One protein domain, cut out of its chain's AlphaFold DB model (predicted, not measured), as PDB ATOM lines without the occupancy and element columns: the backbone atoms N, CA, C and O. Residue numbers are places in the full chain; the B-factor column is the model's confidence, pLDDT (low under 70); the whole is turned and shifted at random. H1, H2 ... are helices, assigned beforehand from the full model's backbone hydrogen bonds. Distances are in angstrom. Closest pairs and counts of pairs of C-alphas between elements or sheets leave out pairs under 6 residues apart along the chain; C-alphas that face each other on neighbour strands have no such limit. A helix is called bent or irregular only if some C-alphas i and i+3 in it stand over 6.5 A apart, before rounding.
ATOM      1  N   ASN A 153     -21.709   7.709 -19.307       69.50
ATOM      2  CA  ASN A 153     -21.448   9.094 -18.901       69.50
ATOM      3  C   ASN A 153     -20.438   9.790 -19.823       69.50
ATOM      4  O   ASN A 153     -20.682  10.910 -20.272       69.50
ATOM      5  N   ILE A 154     -19.349   9.103 -20.181       68.56
ATOM      6  CA  ILE A 154     -18.353   9.623 -21.131       68.56
ATOM      7  C   ILE A 154     -19.010   9.885 -22.497       68.56
ATOM      8  O   ILE A 154     -18.827  10.952 -23.086       68.56
ATOM      9  N   ARG A 155     -19.852   8.953 -22.964       69.88
ATOM     10  CA  ARG A 155     -20.602   9.076 -24.220       69.88
ATOM     11  C   ARG A 155     -21.513  10.304 -24.246       69.88
ATOM     12  O   ARG A 155     -21.491  11.054 -25.221       69.88
ATOM     13  N   ASN A 156     -22.301  10.524 -23.193       72.88
ATOM     14  CA  ASN A 156     -23.208  11.672 -23.136       72.88
ATOM     15  C   ASN A 156     -22.450  13.005 -23.191       72.88
ATOM     16  O   ASN A 156     -22.898  13.916 -23.883       72.88
ATOM     17  N   ASN A 157     -21.284  13.093 -22.547       76.88
ATOM     18  CA  ASN A 157     -20.465  14.304 -22.553       76.88
ATOM     19  C   ASN A 157     -19.898  14.627 -23.948       76.88
ATOM     20  O   ASN A 157     -19.900  15.790 -24.348       76.88
ATOM     21  N   ILE A 158     -19.483  13.616 -24.725       79.50
ATOM     22  CA  ILE A 158     -18.976  13.806 -26.098       79.50
ATOM     23  C   ILE A 158     -20.061  14.383 -27.017       79.50
ATOM     24  O   ILE A 158     -19.825  15.374 -27.709       79.50
ATOM     25  N   PHE A 159     -21.272  13.815 -26.994       80.12
ATOM     26  CA  PHE A 159     -22.384  14.330 -27.801       80.12
ATOM     27  C   PHE A 159     -22.784  15.758 -27.399       80.12
ATOM     28  O   PHE A 159     -23.189  16.548 -28.251       80.12
ATOM     29  N   LEU A 160     -22.657  16.106 -26.117       80.38
ATOM     30  CA  LEU A 160     -22.996  17.431 -25.596       80.38
ATOM     31  C   LEU A 160     -21.986  18.498 -26.059       80.38
ATOM     32  O   LEU A 160     -22.385  19.571 -26.511       80.38
ATOM     33  N   LEU A 161     -20.689  18.173 -26.054       79.31
ATOM     34  CA  LEU A 161     -19.637  19.035 -26.609       79.31
ATOM     35  C   LEU A 161     -19.805  19.249 -28.121       79.31
ATOM     36  O   LEU A 161     -19.686  20.380 -28.597       79.31
ATOM     37  N   ALA A 162     -20.156  18.193 -28.863       78.69
ATOM     38  CA  ALA A 162     -20.404  18.263 -30.304       78.69
ATOM     39  C   ALA A 162     -21.590  19.174 -30.682       78.69
ATOM     40  O   ALA A 162     -21.639  19.677 -31.801       78.69
ATOM     41  N   TYR A 163     -22.526  19.419 -29.756       82.62
ATOM     42  CA  TYR A 163     -23.655  20.331 -29.957       82.62
ATOM     43  C   TYR A 163     -23.312  21.793 -29.625       82.62
ATOM     44  O   TYR A 163     -23.683  22.705 -30.364       82.62
ATOM     45  N   ILE A 164     -22.576  22.033 -28.534       82.00
ATOM     46  CA  ILE A 164     -22.291  23.391 -28.034       82.00
ATOM     47  C   ILE A 164     -21.302  24.147 -28.935       82.00
ATOM     48  O   ILE A 164     -21.502  25.331 -29.213       82.00
ATOM     49  N   ILE A 165     -20.251  23.478 -29.416       80.56
ATOM     50  CA  ILE A 165     -19.200  24.095 -30.245       80.56
ATOM     51  C   ILE A 165     -19.777  24.775 -31.508       80.56
ATOM     52  O   ILE A 165     -19.511  25.964 -31.706       80.56
ATOM     53  N   PRO A 166     -20.603  24.108 -32.341       78.88
ATOM     54  CA  PRO A 166     -21.181  24.740 -33.527       78.88
ATOM     55  C   PRO A 166     -22.106  25.926 -33.225       78.88
ATOM     56  O   PRO A 166     -22.142  26.882 -34.000       78.88
ATOM     57  N   ILE A 167     -22.813  25.913 -32.090       80.06
ATOM     58  CA  ILE A 167     -23.664  27.035 -31.663       80.06
ATOM     59  C   ILE A 167     -22.808  28.258 -31.330       80.06
ATOM     60  O   ILE A 167     -23.103  29.356 -31.799       80.06
ATOM     61  N   ILE A 168     -21.716  28.072 -30.583       80.12
ATOM     62  CA  ILE A 168     -20.772  29.152 -30.256       80.12
ATOM     63  C   ILE A 168     -20.152  29.720 -31.536       80.12
ATOM     64  O   ILE A 168     -20.107  30.938 -31.713       80.12
ATOM     65  N   VAL A 169     -19.737  28.851 -32.464       78.94
ATOM     66  CA  VAL A 169     -19.211  29.269 -33.770       78.94
ATOM     67  C   VAL A 169     -20.265  30.072 -34.537       78.94
ATOM     68  O   VAL A 169     -19.968  31.160 -35.016       78.94
ATOM     69  N   SER A 170     -21.515  29.612 -34.588       74.88
ATOM     70  CA  SER A 170     -22.604  30.327 -35.259       74.88
ATOM     71  C   SER A 170     -22.832  31.726 -34.674       74.88
ATOM     72  O   SER A 170     -22.908  32.694 -35.431       74.88
ATOM     73  N   ILE A 171     -22.832  31.864 -33.342       78.75
ATOM     74  CA  ILE A 171     -22.953  33.160 -32.653       78.75
ATOM     75  C   ILE A 171     -21.811  34.099 -33.063       78.75
ATOM     76  O   ILE A 171     -22.064  35.248 -33.420       78.75
ATOM     77  N   VAL A 172     -20.566  33.610 -33.087       76.12
ATOM     78  CA  VAL A 172     -19.406  34.402 -33.528       76.12
ATOM     79  C   VAL A 172     -19.549  34.826 -34.993       76.12
ATOM     80  O   VAL A 172     -19.278  35.978 -35.327       76.12
ATOM     81  N   PHE A 173     -20.039  33.952 -35.871       71.25
ATOM     82  CA  PHE A 173     -20.271  34.277 -37.280       71.25
ATOM     83  C   PHE A 173     -21.348  35.356 -37.494       71.25
ATOM     84  O   PHE A 173     -21.194  36.188 -38.389       71.25
ATOM     85  N   PHE A 174     -22.388  35.415 -36.652       72.50
ATOM     86  CA  PHE A 174     -23.417  36.464 -36.714       72.50
ATOM     87  C   PHE A 174     -22.921  37.853 -36.283       72.50
ATOM     88  O   PHE A 174     -23.533  38.853 -36.665       72.50
ATOM     89  N   THR A 175     -21.818  37.935 -35.527       75.75
ATOM     90  CA  THR A 175     -21.227  39.223 -35.103       75.75
ATOM     91  C   THR A 175     -20.401  39.908 -36.195       75.75
ATOM     92  O   THR A 175     -20.153  41.107 -36.102       75.75
ATOM     93  N   LYS A 176     -19.995  39.192 -37.256       80.31
ATOM     94  CA  LYS A 176     -19.191  39.751 -38.357       80.31
ATOM     95  C   LYS A 176     -20.061  40.145 -39.558       80.31
ATOM     96  O   LYS A 176     -20.622  39.286 -40.239       80.31
ATOM     97  N   ASP A 177     -20.074  41.435 -39.900       73.75
ATOM     98  CA  ASP A 177     -20.954  42.011 -40.935       73.75
ATOM     99  C   ASP A 177     -20.806  41.379 -42.329       73.75
ATOM    100  O   ASP A 177     -21.798  41.129 -43.012       73.75
ATOM    101  N   LYS A 178     -19.576  41.042 -42.741       74.06
ATOM    102  CA  LYS A 178     -19.315  40.414 -44.051       74.06
ATOM    103  C   LYS A 178     -19.891  38.995 -44.164       74.06
ATOM    104  O   LYS A 178     -20.323  38.588 -45.236       74.06
ATOM    105  N   LEU A 179     -19.906  38.246 -43.061       68.75
ATOM    106  CA  LEU A 179     -20.380  36.857 -43.018       68.75
ATOM    107  C   LEU A 179     -21.903  36.779 -42.885       68.75
ATOM    108  O   LEU A 179     -22.534  35.887 -43.452       68.75
ATOM    109  N   LYS A 180     -22.505  37.772 -42.225       69.50
ATOM    110  CA  LYS A 180     -23.957  37.913 -42.084       69.50
ATOM    111  C   LYS A 180     -24.684  37.939 -43.434       69.50
ATOM    112  O   LYS A 180     -25.720  37.299 -43.575       69.50
ATOM    113  N   ILE A 181     -24.123  38.612 -44.442       71.75
ATOM    114  CA  ILE A 181     -24.708  38.699 -45.795       71.75
ATOM    115  C   ILE A 181     -24.752  37.323 -46.483       71.75
ATOM    116  O   ILE A 181     -25.710  37.010 -47.188       71.75
ATOM    117  N   ILE A 182     -23.740  36.480 -46.258       74.44
ATOM    118  CA  ILE A 182     -23.671  35.125 -46.823       74.44
ATOM    119  C   ILE A 182     -24.683  34.211 -46.125       74.44
ATOM    120  O   ILE A 182     -25.413  33.478 -46.786       74.44
ATOM    121  N   ILE A 183     -24.779  34.306 -44.797       75.00
ATOM    122  CA  ILE A 183     -25.672  33.479 -43.978       75.00
ATOM    123  C   ILE A 183     -27.148  33.754 -44.290       75.00
ATOM    124  O   ILE A 183     -27.937  32.818 -44.349       75.00
ATOM    125  N   ILE A 184     -27.522  35.002 -44.594       77.31
ATOM    126  CA  ILE A 184     -28.898  35.349 -44.995       77.31
ATOM    127  C   ILE A 184     -29.354  34.562 -46.239       77.31
ATOM    128  O   ILE A 184     -30.535  34.253 -46.366       77.31
ATOM    129  N   LYS A 185     -28.445  34.152 -47.137       81.31
ATOM    130  CA  LYS A 185     -28.819  33.339 -48.311       81.31
ATOM    131  C   LYS A 185     -29.278  31.924 -47.949       81.31
ATOM    132  O   LYS A 185     -30.038  31.342 -48.726       81.31
ATOM    133  N   ILE A 186     -28.847  31.400 -46.800       83.19
ATOM    134  CA  ILE A 186     -29.134  30.038 -46.318       83.19
ATOM    135  C   ILE A 186     -30.561  29.921 -45.770       83.19
ATOM    136  O   ILE A 186     -31.048  28.810 -45.612       83.19
ATOM    137  N   ASP A 187     -31.249  31.040 -45.529       84.00
ATOM    138  CA  ASP A 187     -32.620  31.063 -45.022       84.00
ATOM    139  C   ASP A 187     -33.561  30.134 -45.819       84.00
ATOM    140  O   ASP A 187     -33.852  30.376 -46.999       84.00
ATOM    141  N   LEU A 188     -33.988  29.054 -45.153       85.56
ATOM    142  CA  LEU A 188     -34.902  28.023 -45.650       85.56
ATOM    143  C   LEU A 188     -36.377  28.386 -45.424       85.56
ATOM    144  O   LEU A 188     -37.253  27.625 -45.832       85.56
ATOM    145  N   TYR A 189     -36.667  29.538 -44.806       85.25
ATOM    146  CA  TYR A 189     -38.013  29.962 -44.410       85.25
ATOM    147  C   TYR A 189     -38.552  31.214 -45.127       85.25
ATOM    148  O   TYR A 189     -39.266  32.000 -44.497       85.25
ATOM    149  N   PRO A 190     -38.312  31.399 -46.440       78.38
ATOM    150  CA  PRO A 190     -38.658  32.637 -47.136       78.38
ATOM    151  C   PRO A 190     -40.147  33.013 -47.056       78.38
ATOM    152  O   PRO A 190     -40.495  34.192 -46.983       78.38
ATOM    153  N   ASP A 191     -41.025  32.005 -47.033       78.44
ATOM    154  CA  ASP A 191     -42.481  32.188 -47.066       78.44
ATOM    155  C   ASP A 191     -43.118  32.151 -45.667       78.44
ATOM    156  O   ASP A 191     -44.327  32.334 -45.506       78.44
ATOM    157  N   CYS A 192     -42.315  31.888 -44.630       75.12
ATOM    158  CA  CYS A 192     -42.775  31.806 -43.245       75.12
ATOM    159  C   CYS A 192     -42.615  33.120 -42.474       75.12
ATOM    160  O   CYS A 192     -43.020  33.175 -41.315       75.12
ATOM    161  N   HIS A 193     -42.069  34.165 -43.091       79.69
ATOM    162  CA  HIS A 193     -42.006  35.497 -42.502       79.69
ATOM    163  C   HIS A 193     -43.387  36.161 -42.475       79.69
ATOM    164  O   HIS A 193     -44.204  35.999 -43.379       79.69
ATOM    165  N   ASN A 194     -43.672  36.934 -41.426       72.62
ATOM    166  CA  ASN A 194     -44.941  37.657 -41.351       72.62
ATOM    167  C   ASN A 194     -44.957  38.822 -42.363       72.62
ATOM    168  O   ASN A 194     -44.044  39.647 -42.382       72.62
ATOM    169  N   TYR A 195     -46.033  38.989 -43.129       70.62
ATOM    170  CA  TYR A 195     -46.174  40.117 -44.062       70.62
ATOM    171  C   TYR A 195     -46.620  41.409 -43.348       70.62
ATOM    172  O   TYR A 195     -47.027  41.387 -42.177       70.62
ATOM    173  N   ARG A 196     -46.484  42.559 -44.017       65.50
ATOM    174  CA  ARG A 196     -47.066  43.841 -43.585       65.50
ATOM    175  C   ARG A 196     -48.412  44.033 -44.278       65.50
ATOM    176  O   ARG A 196     -48.519  43.806 -45.480       65.50
ATOM    177  N   ASN A 197     -49.429  44.469 -43.535       54.53
ATOM    178  CA  ASN A 197     -50.740  44.761 -44.114       54.53
ATOM    179  C   ASN A 197     -50.609  45.906 -45.133       54.53
ATOM    180  O   ASN A 197     -50.196  47.001 -44.759       54.53
ATOM    181  N   GLY A 198     -50.956  45.641 -46.397       57.59
ATOM    182  CA  GLY A 198     -50.955  46.626 -47.488       57.59
ATOM    183  C   GLY A 198     -49.740  46.599 -48.429       57.59
ATOM    184  O   GLY A 198     -49.750  47.316 -49.424       57.59
ATOM    185  N   GLU A 199     -48.720  45.771 -48.174       62.00
ATOM    186  CA  GLU A 199     -47.573  45.583 -49.083       62.00
ATOM    187  C   GLU A 199     -47.727  44.281 -49.903       62.00
ATOM    188  O   GLU A 199     -48.342  43.315 -49.444       62.00
ATOM    189  N   LYS A 200     -47.177  44.233 -51.129       58.34
ATOM    190  CA  LYS A 200     -47.185  43.012 -51.960       58.34
ATOM    191  C   LYS A 200     -46.445  41.878 -51.239       58.34
ATOM    192  O   LYS A 200     -45.355  42.091 -50.710       58.34
ATOM    193  N   ILE A 201     -47.022  40.675 -51.262       64.25
ATOM    194  CA  ILE A 201     -46.412  39.452 -50.723       64.25
ATOM    195  C   ILE A 201     -45.154  39.155 -51.545       64.25
ATOM    196  O   ILE A 201     -45.235  38.708 -52.687       64.25
ATOM    197  N   LEU A 202     -43.990  39.463 -50.976       66.12
ATOM    198  CA  LEU A 202     -42.687  39.155 -51.548       66.12
ATOM    199  C   LEU A 202     -41.968  38.205 -50.599       66.12
ATOM    200  O   LEU A 202     -41.920  38.439 -49.393       66.12
ATOM    201  N   SER A 203     -41.409  37.149 -51.173       64.81
ATOM    202  CA  SER A 203     -40.524  36.207 -50.498       64.81
ATOM    203  C   SER A 203     -39.284  36.959 -49.991       64.81
ATOM    204  O   SER A 203     -38.578  37.593 -50.780       64.81
ATOM    205  N   GLN A 204     -39.048  36.965 -48.677       72.25
ATOM    206  CA  GLN A 204     -37.958  37.724 -48.050       72.25
ATOM    207  C   GLN A 204     -37.063  36.783 -47.250       72.25
ATOM    208  O   GLN A 204     -37.563  35.937 -46.524       72.25
ATOM    209  N   LYS A 205     -35.741  36.945 -47.367       79.00
ATOM    210  CA  LYS A 205     -34.753  36.221 -46.556       79.00
ATOM    211  C   LYS A 205     -34.152  37.157 -45.523       79.00
ATOM    212  O   LYS A 205     -33.653  38.223 -45.884       79.00
ATOM    213  N   ASN A 206     -34.155  36.750 -44.257       79.31
ATOM    214  CA  ASN A 206     -33.744  37.596 -43.140       79.31
ATOM    215  C   ASN A 206     -32.688  36.917 -42.260       79.31
ATOM    216  O   ASN A 206     -32.586  35.696 -42.174       79.31
ATOM    217  N   ALA A 207     -31.924  37.722 -41.511       78.75
ATOM    218  CA  ALA A 207     -30.931  37.200 -40.564       78.75
ATOM    219  C   ALA A 207     -31.561  36.301 -39.479       78.75
ATOM    220  O   ALA A 207     -30.913  35.387 -38.980       78.75
ATOM    221  N   LEU A 208     -32.831  36.552 -39.141       80.19
ATOM    222  CA  LEU A 208     -33.597  35.781 -38.165       80.19
ATOM    223  C   LEU A 208     -33.993  34.400 -38.727       80.19
ATOM    224  O   LEU A 208     -33.784  33.396 -38.053       80.19
ATOM    225  N   GLY A 209     -34.458  34.332 -39.982       81.94
ATOM    226  CA  GLY A 209     -34.752  33.065 -40.668       81.94
ATOM    227  C   GLY A 209     -33.494  32.224 -40.899       81.94
ATOM    228  O   GLY A 209     -33.475  31.021 -40.629       81.94
ATOM    229  N   ALA A 210     -32.377  32.872 -41.239       84.25
ATOM    230  CA  ALA A 210     -31.076  32.212 -41.329       84.25
ATOM    231  C   ALA A 210     -30.576  31.648 -39.981       84.25
ATOM    232  O   ALA A 210     -29.991  30.565 -39.951       84.25
ATOM    233  N   ALA A 211     -30.835  32.327 -38.857       84.00
ATOM    234  CA  ALA A 211     -30.500  31.814 -37.524       84.00
ATOM    235  C   ALA A 211     -31.318  30.561 -37.167       84.00
ATOM    236  O   ALA A 211     -30.744  29.562 -36.740       84.00
ATOM    237  N   PHE A 212     -32.634  30.568 -37.410       86.69
ATOM    238  CA  PHE A 212     -33.477  29.379 -37.223       86.69
ATOM    239  C   PHE A 212     -33.087  28.229 -38.159       86.69
ATOM    240  O   PHE A 212     -33.122  27.071 -37.751       86.69
ATOM    241  N   THR A 213     -32.638  28.541 -39.374       89.50
ATOM    242  CA  THR A 213     -32.126  27.540 -40.319       89.50
ATOM    243  C   THR A 213     -30.825  26.889 -39.829       89.50
ATOM    244  O   THR A 213     -30.654  25.675 -39.929       89.50
ATOM    245  N   LEU A 214     -29.910  27.658 -39.232       87.19
ATOM    246  CA  LEU A 214     -28.701  27.105 -38.610       87.19
ATOM    247  C   LEU A 214     -29.036  26.241 -37.389       87.19
ATOM    248  O   LEU A 214     -28.505  25.140 -37.249       87.19
ATOM    249  N   ILE A 215     -29.965  26.695 -36.542       87.56
ATOM    250  CA  ILE A 215     -30.452  25.910 -35.399       87.56
ATOM    251  C   ILE A 215     -31.091  24.598 -35.882       87.56
ATOM    252  O   ILE A 215     -30.822  23.549 -35.294       87.56
ATOM    253  N   LEU A 216     -31.873  24.617 -36.968       90.38
ATOM    254  CA  LEU A 216     -32.427  23.416 -37.602       90.38
ATOM    255  C   LEU A 216     -31.319  22.425 -37.980       90.38
ATOM    256  O   LEU A 216     -31.362  21.276 -37.546       90.38
ATOM    257  N   TYR A 217     -30.317  22.850 -38.751       90.31
ATOM    258  CA  TYR A 217     -29.258  21.942 -39.195       90.31
ATOM    259  C   TYR A 217     -28.440  21.372 -38.032       90.31
ATOM    260  O   TYR A 217     -28.142  20.180 -38.039       90.31
ATOM    261  N   PHE A 218     -28.121  22.170 -37.008       88.38
ATOM    262  CA  PHE A 218     -27.379  21.672 -35.844       88.38
ATOM    263  C   PHE A 218     -28.202  20.723 -34.975       88.38
ATOM    264  O   PHE A 218     -27.691  19.690 -34.540       88.38
ATOM    265  N   THR A 219     -29.479  21.036 -34.736       88.56
ATOM    266  CA  THR A 219     -30.374  20.140 -33.987       88.56
ATOM    267  C   THR A 219     -30.613  18.836 -34.741       88.56
ATOM    268  O   THR A 219     -30.551  17.769 -34.132       88.56
ATOM    269  N   PHE A 220     -30.777  18.895 -36.065       92.75
ATOM    270  CA  PHE A 220     -30.887  17.709 -36.908       92.75
ATOM    271  C   PHE A 220     -29.595  16.888 -36.931       92.75
ATOM    272  O   PHE A 220     -29.654  15.680 -36.742       92.75
ATOM    273  N   ALA A 221     -28.424  17.512 -37.086       90.25
ATOM    274  CA  ALA A 221     -27.144  16.804 -37.046       90.25
ATOM    275  C   ALA A 221     -26.912  16.118 -35.690       90.25
ATOM    276  O   ALA A 221     -26.448  14.981 -35.644       90.25
ATOM    277  N   TYR A 222     -27.292  16.768 -34.585       89.00
ATOM    278  CA  TYR A 222     -27.217  16.182 -33.247       89.00
ATOM    279  C   TYR A 222     -28.174  14.994 -33.075       89.00
ATOM    280  O   TYR A 222     -27.748  13.909 -32.677       89.00
ATOM    281  N   MET A 223     -29.464  15.169 -33.386       90.62
ATOM    282  CA  MET A 223     -30.459  14.100 -33.237       90.62
ATOM    283  C   MET A 223     -30.207  12.954 -34.220       90.62
ATOM    284  O   MET A 223     -30.203  11.794 -33.814       90.62
ATOM    285  N   GLY A 224     -29.927  13.272 -35.481       91.44
ATOM    286  CA  GLY A 224     -29.597  12.310 -36.527       91.44
ATOM    287  C   GLY A 224     -28.300  11.562 -36.235       91.44
ATOM    288  O   GLY A 224     -28.268  10.342 -36.340       91.44
ATOM    289  N   GLY A 225     -27.260  12.254 -35.760       88.75
ATOM    290  CA  GLY A 225     -26.019  11.625 -35.308       88.75
ATOM    291  C   GLY A 225     -26.248  10.646 -34.155       88.75
ATOM    292  O   GLY A 225     -25.737   9.529 -34.189       88.75
ATOM    293  N   LYS A 226     -27.087  11.011 -33.175       87.81
ATOM    294  CA  LYS A 226     -27.492  10.091 -32.100       87.81
ATOM    295  C   LYS A 226     -28.287   8.893 -32.616       87.81
ATOM    296  O   LYS A 226     -28.058   7.788 -32.136       87.81
ATOM    297  N   MET A 227     -29.191   9.085 -33.576       91.00
ATOM    298  CA  MET A 227     -29.963   7.994 -34.184       91.00
ATOM    299  C   MET A 227     -29.068   7.027 -34.962       91.00
ATOM    300  O   MET A 227     -29.153   5.823 -34.751       91.00
ATOM    301  N   ILE A 228     -28.164   7.545 -35.798       90.56
ATOM    302  CA  ILE A 228     -27.193   6.742 -36.554       90.56
ATOM    303  C   ILE A 228     -26.288   5.968 -35.591       90.56
ATOM    304  O   ILE A 228     -26.100   4.766 -35.747       90.56
ATOM    305  N   PHE A 229     -25.772   6.629 -34.555       87.38
ATOM    306  CA  PHE A 229     -24.950   5.970 -33.545       87.38
ATOM    307  C   PHE A 229     -25.716   4.863 -32.811       87.38
ATOM    308  O   PHE A 229     -25.221   3.743 -32.697       87.38
ATOM    309  N   SER A 230     -26.941   5.149 -32.356       86.44
ATOM    310  CA  SER A 230     -27.809   4.159 -31.713       86.44
ATOM    311  C   SER A 230     -28.082   2.971 -32.635       86.44
ATOM    312  O   SER A 230     -28.110   1.839 -32.166       86.44
ATOM    313  N   TYR A 231     -28.231   3.204 -33.941       89.75
ATOM    314  CA  TYR A 231     -28.446   2.150 -34.927       89.75
ATOM    315  C   TYR A 231     -27.223   1.239 -35.130       89.75
ATOM    316  O   TYR A 231     -27.385   0.051 -35.384       89.75
ATOM    317  N   PHE A 232     -26.000   1.762 -35.045       85.81
ATOM    318  CA  PHE A 232     -24.800   0.941 -35.247       85.81
ATOM    319  C   PHE A 232     -24.280   0.288 -33.966       85.81
ATOM    320  O   PHE A 232     -23.672  -0.774 -34.041       85.81
ATOM    321  N   ILE A 233     -24.497   0.908 -32.803       81.62
ATOM    322  CA  ILE A 233     -23.894   0.466 -31.536       81.62
ATOM    323  C   ILE A 233     -24.913  -0.172 -30.583       81.62
ATOM    324  O   ILE A 233     -24.554  -1.063 -29.820       81.62
ATOM    325  N   GLU A 234     -26.171   0.277 -30.593       82.12
ATOM    326  CA  GLU A 234     -27.196  -0.125 -29.609       82.12
ATOM    327  C   GLU A 234     -28.339  -0.950 -30.225       82.12
ATOM    328  O   GLU A 234     -29.258  -1.367 -29.525       82.12
ATOM    329  N   ASN A 235     -28.291  -1.212 -31.531       87.12
ATOM    330  CA  ASN A 235     -29.364  -1.848 -32.296       87.12
ATOM    331  C   ASN A 235     -29.319  -3.376 -32.270       87.12
ATOM    332  O   ASN A 235     -29.634  -4.034 -33.256       87.12
ATOM    333  N   GLU A 236     -28.894  -3.946 -31.157       85.06
ATOM    334  CA  GLU A 236     -28.840  -5.387 -30.986       85.06
ATOM    335  C   GLU A 236     -29.409  -5.733 -29.619       85.06
ATOM    336  O   GLU A 236     -29.057  -5.128 -28.602       85.06
ATOM    337  N   GLN A 452     -34.073  -2.389 -35.088       85.00
ATOM    338  CA  GLN A 452     -34.398  -1.502 -36.189       85.00
ATOM    339  C   GLN A 452     -33.743  -1.998 -37.471       85.00
ATOM    340  O   GLN A 452     -32.548  -2.299 -37.513       85.00
ATOM    341  N   ASN A 453     -34.525  -2.006 -38.544       87.06
ATOM    342  CA  ASN A 453     -34.022  -2.249 -39.891       87.06
ATOM    343  C   ASN A 453     -33.528  -0.937 -40.507       87.06
ATOM    344  O   ASN A 453     -33.998   0.142 -40.142       87.06
ATOM    345  N   TYR A 454     -32.646  -1.017 -41.502       89.06
ATOM    346  CA  TYR A 454     -32.108   0.154 -42.209       89.06
ATOM    347  C   TYR A 454     -33.200   1.133 -42.689       89.06
ATOM    348  O   TYR A 454     -33.086   2.346 -42.516       89.06
ATOM    349  N   ASN A 455     -34.317   0.601 -43.192       91.19
ATOM    350  CA  ASN A 455     -35.451   1.406 -43.656       91.19
ATOM    351  C   ASN A 455     -36.099   2.231 -42.531       91.19
ATOM    352  O   ASN A 455     -36.546   3.351 -42.768       91.19
ATOM    353  N   SER A 456     -36.121   1.708 -41.301       91.81
ATOM    354  CA  SER A 456     -36.663   2.433 -40.147       91.81
ATOM    355  C   SER A 456     -35.759   3.591 -39.712       91.81
ATOM    356  O   SER A 456     -36.272   4.657 -39.378       91.81
ATOM    357  N   LEU A 457     -34.431   3.439 -39.820       93.19
ATOM    358  CA  LEU A 457     -33.484   4.532 -39.583       93.19
ATOM    359  C   LEU A 457     -33.677   5.657 -40.607       93.19
ATOM    360  O   LEU A 457     -33.768   6.823 -40.227       93.19
ATOM    361  N   LEU A 458     -33.779   5.314 -41.896       93.94
ATOM    362  CA  LEU A 458     -34.044   6.291 -42.957       93.94
ATOM    363  C   LEU A 458     -35.347   7.055 -42.701       93.94
ATOM    364  O   LEU A 458     -35.349   8.286 -42.715       93.94
ATOM    365  N   ALA A 459     -36.439   6.343 -42.411       95.00
ATOM    366  CA  ALA A 459     -37.727   6.960 -42.110       95.00
ATOM    367  C   ALA A 459     -37.651   7.898 -40.890       95.00
ATOM    368  O   ALA A 459     -38.190   9.004 -40.935       95.00
ATOM    369  N   ALA A 460     -36.935   7.506 -39.830       94.25
ATOM    370  CA  ALA A 460     -36.735   8.338 -38.644       94.25
ATOM    371  C   ALA A 460     -35.923   9.611 -38.946       94.25
ATOM    372  O   ALA A 460     -36.277  10.694 -38.475       94.25
ATOM    373  N   LEU A 461     -34.872   9.524 -39.769       95.31
ATOM    374  CA  LEU A 461     -34.093  10.690 -40.200       95.31
ATOM    375  C   LEU A 461     -34.941  11.661 -41.038       95.31
ATOM    376  O   LEU A 461     -34.952  12.862 -40.772       95.31
ATOM    377  N   PHE A 462     -35.725  11.165 -41.997       95.75
ATOM    378  CA  PHE A 462     -36.622  12.025 -42.779       95.75
ATOM    379  C   PHE A 462     -37.735  12.650 -41.922       95.75
ATOM    380  O   PHE A 462     -38.029  13.843 -42.047       95.75
ATOM    381  N   GLY A 463     -38.330  11.876 -41.011       95.00
ATOM    382  CA  GLY A 463     -39.369  12.359 -40.101       95.00
ATOM    383  C   GLY A 463     -38.854  13.416 -39.121       95.00
ATOM    384  O   GLY A 463     -39.500  14.443 -38.917       95.00
ATOM    385  N   THR A 464     -37.657  13.224 -38.558       95.19
ATOM    386  CA  THR A 464     -37.049  14.217 -37.658       95.19
ATOM    387  C   THR A 464     -36.692  15.509 -38.379       95.19
ATOM    388  O   THR A 464     -36.964  16.582 -37.843       95.19
ATOM    389  N   PHE A 465     -36.147  15.435 -39.598       94.81
ATOM    390  CA  PHE A 465     -35.846  16.631 -40.381       94.81
ATOM    391  C   PHE A 465     -37.111  17.441 -40.682       94.81
ATOM    392  O   PHE A 465     -37.165  18.636 -40.400       94.81
ATOM    393  N   THR A 466     -38.152  16.793 -41.206       94.50
ATOM    394  CA  THR A 466     -39.411  17.465 -41.575       94.50
ATOM    395  C   THR A 466     -40.162  18.017 -40.357       94.50
ATOM    396  O   THR A 466     -40.681  19.139 -40.406       94.50
ATOM    397  N   GLY A 467     -40.160  17.287 -39.235       94.75
ATOM    398  CA  GLY A 467     -40.726  17.739 -37.963       94.75
ATOM    399  C   GLY A 467     -40.001  18.958 -37.387       94.75
ATOM    400  O   GLY A 467     -40.646  19.960 -37.061       94.75
ATOM    401  N   LEU A 468     -38.665  18.922 -37.324       94.19
ATOM    402  CA  LEU A 468     -37.861  20.065 -36.879       94.19
ATOM    403  C   LEU A 468     -38.039  21.268 -37.811       94.19
ATOM    404  O   LEU A 468     -38.177  22.391 -37.325       94.19
ATOM    405  N   MET A 469     -38.095  21.043 -39.128       92.12
ATOM    406  CA  MET A 469     -38.303  22.108 -40.111       92.12
ATOM    407  C   MET A 469     -39.613  22.852 -39.812       92.12
ATOM    408  O   MET A 469     -39.621  24.076 -39.665       92.12
ATOM    409  N   SER A 470     -40.701  22.106 -39.611       92.06
ATOM    410  CA  SER A 470     -42.026  22.657 -39.298       92.06
ATOM    411  C   SER A 470     -42.044  23.420 -37.967       92.06
ATOM    412  O   SER A 470     -42.575  24.531 -37.890       92.06
ATOM    413  N   PHE A 471     -41.422  22.863 -36.922       92.94
ATOM    414  CA  PHE A 471     -41.349  23.486 -35.598       92.94
ATOM    415  C   PHE A 471     -40.551  24.797 -35.601       92.94
ATOM    416  O   PHE A 471     -40.986  25.794 -35.015       92.94
ATOM    417  N   MET A 472     -39.403  24.827 -36.282       91.44
ATOM    418  CA  MET A 472     -38.581  26.035 -36.402       91.44
ATOM    419  C   MET A 472     -39.298  27.114 -37.223       91.44
ATOM    420  O   MET A 472     -39.285  28.278 -36.829       91.44
ATOM    421  N   GLY A 473     -40.016  26.736 -38.287       87.25
ATOM    422  CA  GLY A 473     -40.836  27.666 -39.070       87.25
ATOM    423  C   GLY A 473     -41.986  28.283 -38.267       87.25
ATOM    424  O   GLY A 473     -42.233  29.489 -38.343       87.25
ATOM    425  N   PHE A 474     -42.664  27.488 -37.433       88.75
ATOM    426  CA  PHE A 474     -43.669  28.000 -36.496       88.75
ATOM    427  C   PHE A 474     -43.048  28.934 -35.445       88.75
ATOM    428  O   PHE A 474     -43.559  30.030 -35.198       88.75
ATOM    429  N   SER A 475     -41.913  28.541 -34.866       87.50
ATOM    430  CA  SER A 475     -41.192  29.335 -33.863       87.50
ATOM    431  C   SER A 475     -40.719  30.679 -34.423       87.50
ATOM    432  O   SER A 475     -40.851  31.712 -33.762       87.50
ATOM    433  N   LEU A 476     -40.255  30.704 -35.674       87.50
ATOM    434  CA  LEU A 476     -39.918  31.925 -36.402       87.50
ATOM    435  C   LEU A 476     -41.127  32.872 -36.499       87.50
ATOM    436  O   LEU A 476     -41.030  34.035 -36.106       87.50
ATOM    437  N   ARG A 477     -42.300  32.374 -36.918       84.50
ATOM    438  CA  ARG A 477     -43.531  33.188 -37.007       84.50
ATOM    439  C   ARG A 477     -43.913  33.814 -35.669       84.50
ATOM    440  O   ARG A 477     -44.264  34.997 -35.614       84.50
ATOM    441  N   VAL A 478     -43.853  33.027 -34.594       85.88
ATOM    442  CA  VAL A 478     -44.193  33.476 -33.235       85.88
ATOM    443  C   VAL A 478     -43.188  34.513 -32.734       85.88
ATOM    444  O   VAL A 478     -43.587  35.566 -32.234       85.88
ATOM    445  N   THR A 479     -41.889  34.249 -32.892       85.00
ATOM    446  CA  THR A 479     -40.829  35.158 -32.434       85.00
ATOM    447  C   THR A 479     -40.859  36.491 -33.170       85.00
ATOM    448  O   THR A 479     -40.734  37.537 -32.534       85.00
ATOM    449  N   GLU A 480     -41.140  36.498 -34.471       83.19
ATOM    450  CA  GLU A 480     -41.343  37.733 -35.225       83.19
ATOM    451  C   GLU A 480     -42.566  38.522 -34.757       83.19
ATOM    452  O   GLU A 480     -42.499  39.747 -34.614       83.19
ATOM    453  N   LYS A 481     -43.682  37.839 -34.480       80.56
ATOM    454  CA  LYS A 481     -44.891  38.480 -33.949       80.56
ATOM    455  C   LYS A 481     -44.612  39.130 -32.590       80.56
ATOM    456  O   LYS A 481     -44.996  40.278 -32.371       80.56
ATOM    457  N   LEU A 482     -43.887  38.447 -31.702       79.31
ATOM    458  CA  LEU A 482     -43.479  38.980 -30.397       79.31
ATOM    459  C   LEU A 482     -42.481  40.139 -30.518       79.31
ATOM    460  O   LEU A 482     -42.630  41.155 -29.832       79.31
ATOM    461  N   ALA A 483     -41.494  40.034 -31.411       73.19
ATOM    462  CA  ALA A 483     -40.543  41.110 -31.682       73.19
ATOM    463  C   ALA A 483     -41.261  42.379 -32.171       73.19
ATOM    464  O   ALA A 483     -40.948  43.480 -31.716       73.19
ATOM    465  N   ARG A 484     -42.298  42.233 -33.011       66.12
ATOM    466  CA  ARG A 484     -43.153  43.351 -33.447       66.12
ATOM    467  C   ARG A 484     -43.905  44.001 -32.289       66.12
ATOM    468  O   ARG A 484     -43.908  45.225 -32.203       66.12
ATOM    469  N   VAL A 485     -44.489  43.215 -31.380       59.56
ATOM    470  CA  VAL A 485     -45.192  43.737 -30.190       59.56
ATOM    471  C   VAL A 485     -44.241  44.532 -29.286       59.56
ATOM    472  O   VAL A 485     -44.604  45.596 -28.787       59.56
ATOM    473  N   LYS A 486     -42.993  44.072 -29.118       55.03
ATOM    474  CA  LYS A 486     -41.966  44.772 -28.326       55.03
ATOM    475  C   LYS A 486     -41.498  46.074 -28.992       55.03
ATOM    476  O   LYS A 486     -41.348  47.084 -28.309       55.03
ATOM    477  N   ILE A 487     -41.339  46.083 -30.318       55.91
ATOM    478  CA  ILE A 487     -41.036  47.298 -31.096       55.91
ATOM    479  C   ILE A 487     -42.202  48.298 -31.026       55.91
ATOM    480  O   ILE A 487     -41.961  49.495 -30.891       55.91
ATOM    481  N   PHE A 488     -43.455  47.831 -31.047       49.69
ATOM    482  CA  PHE A 488     -44.631  48.689 -30.857       49.69
ATOM    483  C   PHE A 488     -44.706  49.274 -29.438       49.69
ATOM    484  O   PHE A 488     -44.987  50.462 -29.301       49.69
ATOM    485  N   LYS A 489     -44.362  48.505 -28.393       44.25
ATOM    486  CA  LYS A 489     -44.225  49.029 -27.019       44.25
ATOM    487  C   LYS A 489     -43.104  50.069 -26.888       44.25
ATOM    488  O   LYS A 489     -43.314  51.075 -26.226       44.25
ATOM    489  N   ASN A 490     -41.963  49.884 -27.557       47.25
ATOM    490  CA  ASN A 490     -40.866  50.866 -27.555       47.25
ATOM    491  C   ASN A 490     -41.128  52.097 -28.447       47.25
ATOM    492  O   ASN A 490     -40.460  53.116 -28.285       47.25
ATOM    493  N   LYS A 491     -42.090  52.028 -29.380       41.19
ATOM    494  CA  LYS A 491     -42.569  53.185 -30.160       41.19
ATOM    495  C   LYS A 491     -43.622  54.024 -29.430       41.19
ATOM    496  O   LYS A 491     -43.890  55.143 -29.870       41.19
ATOM    497  N   ILE A 492     -44.182  53.552 -28.312       49.16
ATOM    498  CA  ILE A 492     -44.876  54.441 -27.375       49.16
ATOM    499  C   ILE A 492     -43.782  55.308 -26.743       49.16
ATOM    500  O   ILE A 492     -42.909  54.801 -26.042       49.16
TER     501      ILE A 492
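AT A GLANCE: This is residues 153 to 236 and 452 to 492 of the 533 residues of an uncharacterized protein of Stentor coeruleus (UniProt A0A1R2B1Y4). Three long helices, H1, H3 and H4, run back and forth along the length of a loose, elongated body; H3 runs in the middle, with H1 on one side of it and H4 on another. The short helix H2 crosses near the end where H1 stops and H3 starts, the long link from H2 to H3 loops out at that same end, and the last residues of H4, 485 to 491, stick out with Ile 492. You will find 125 residues printed, with four named helices in the order H1, H2, H3, H4 and no named strand; the class is all helix. The whole is loose, with a radius of gyration of the C-alphas of 18.1 A, and spans 60 by 30 by 27 A.

HOW THE PARTS SIT: Begin with H1, residues 153 to 175, which touches H3, residues 207 to 233, at a shallow tilt of 19 degrees, opposite ways. Look for their closest C-alphas at Tyr 163 and Tyr 222, 6.4 A apart; H3 touches H1 with residues 214 to 226 alone. H2, residues 177 to 184, and H1 touch only at the corner by their link, and only just, with 3 pairs of C-alphas within 8 A; the closest are those of Phe 174 and Lys 180, 5.6 A apart. H2 touches H3 at a steep tilt of 65 degrees, the same way, where the closest C-alphas, those of Ile 184 and Ala 207, are 5.2 A apart. H3 is the hub, touching 3 other helices; the third is H4, residues 454 to 491, which it touches at a shallow tilt of 26 degrees, opposite ways, and their closest C-alphas are those of Gly 224 and Leu 461, 6.0 A apart. The helix packing is mostly aligned, but only just, with 2 of 3 pairs at a shallow tilt. H1 and H4 are apart, and so are H2 and H4. In H3 and H4 every O i to N i+4 pair is within hydrogen-bond range; in H1 17 of 19 are, and in H2 2 of 4.

IN THESE COORDINATES: Find C-alpha 153 at (-21.448, 9.094, -18.901); from there H1 runs 34.2 A to C-alpha 175. H1 is neither bent nor irregular, but only just: C-alphas 163 and 166 are 6.2 A apart. H2 follows from residue 177 to 184. Find C-alpha 207 at (-30.931, 37.200, -40.564), where H3 begins its 38.5 A to C-alpha 233. H4, the longest helix, runs 55.4 A from C-alpha 454 to C-alpha 491 at (-42.569, 53.185, -30.160).

THE WHOLE: The outline is only just a rod, and its two farthest C-alphas, those of Glu 236 and Ile 492, are 62.0 A apart. Residues 237 to 451 are not printed, and C-alphas 236 and 452 are 8.5 A apart across this cut. The link from H1 to H2 is tight, and that from H2 to H3, residues 185 to 206, is long. Residues 153 to 158 of H1 stand free, as do residues 485 to 492, of which 485 to 491 belong to H4. The mean pLDDT of the printed part is 79.9; look for values under 70 at residues 153 to 155, 179 to 180, 196 to 203 and 484 to 492.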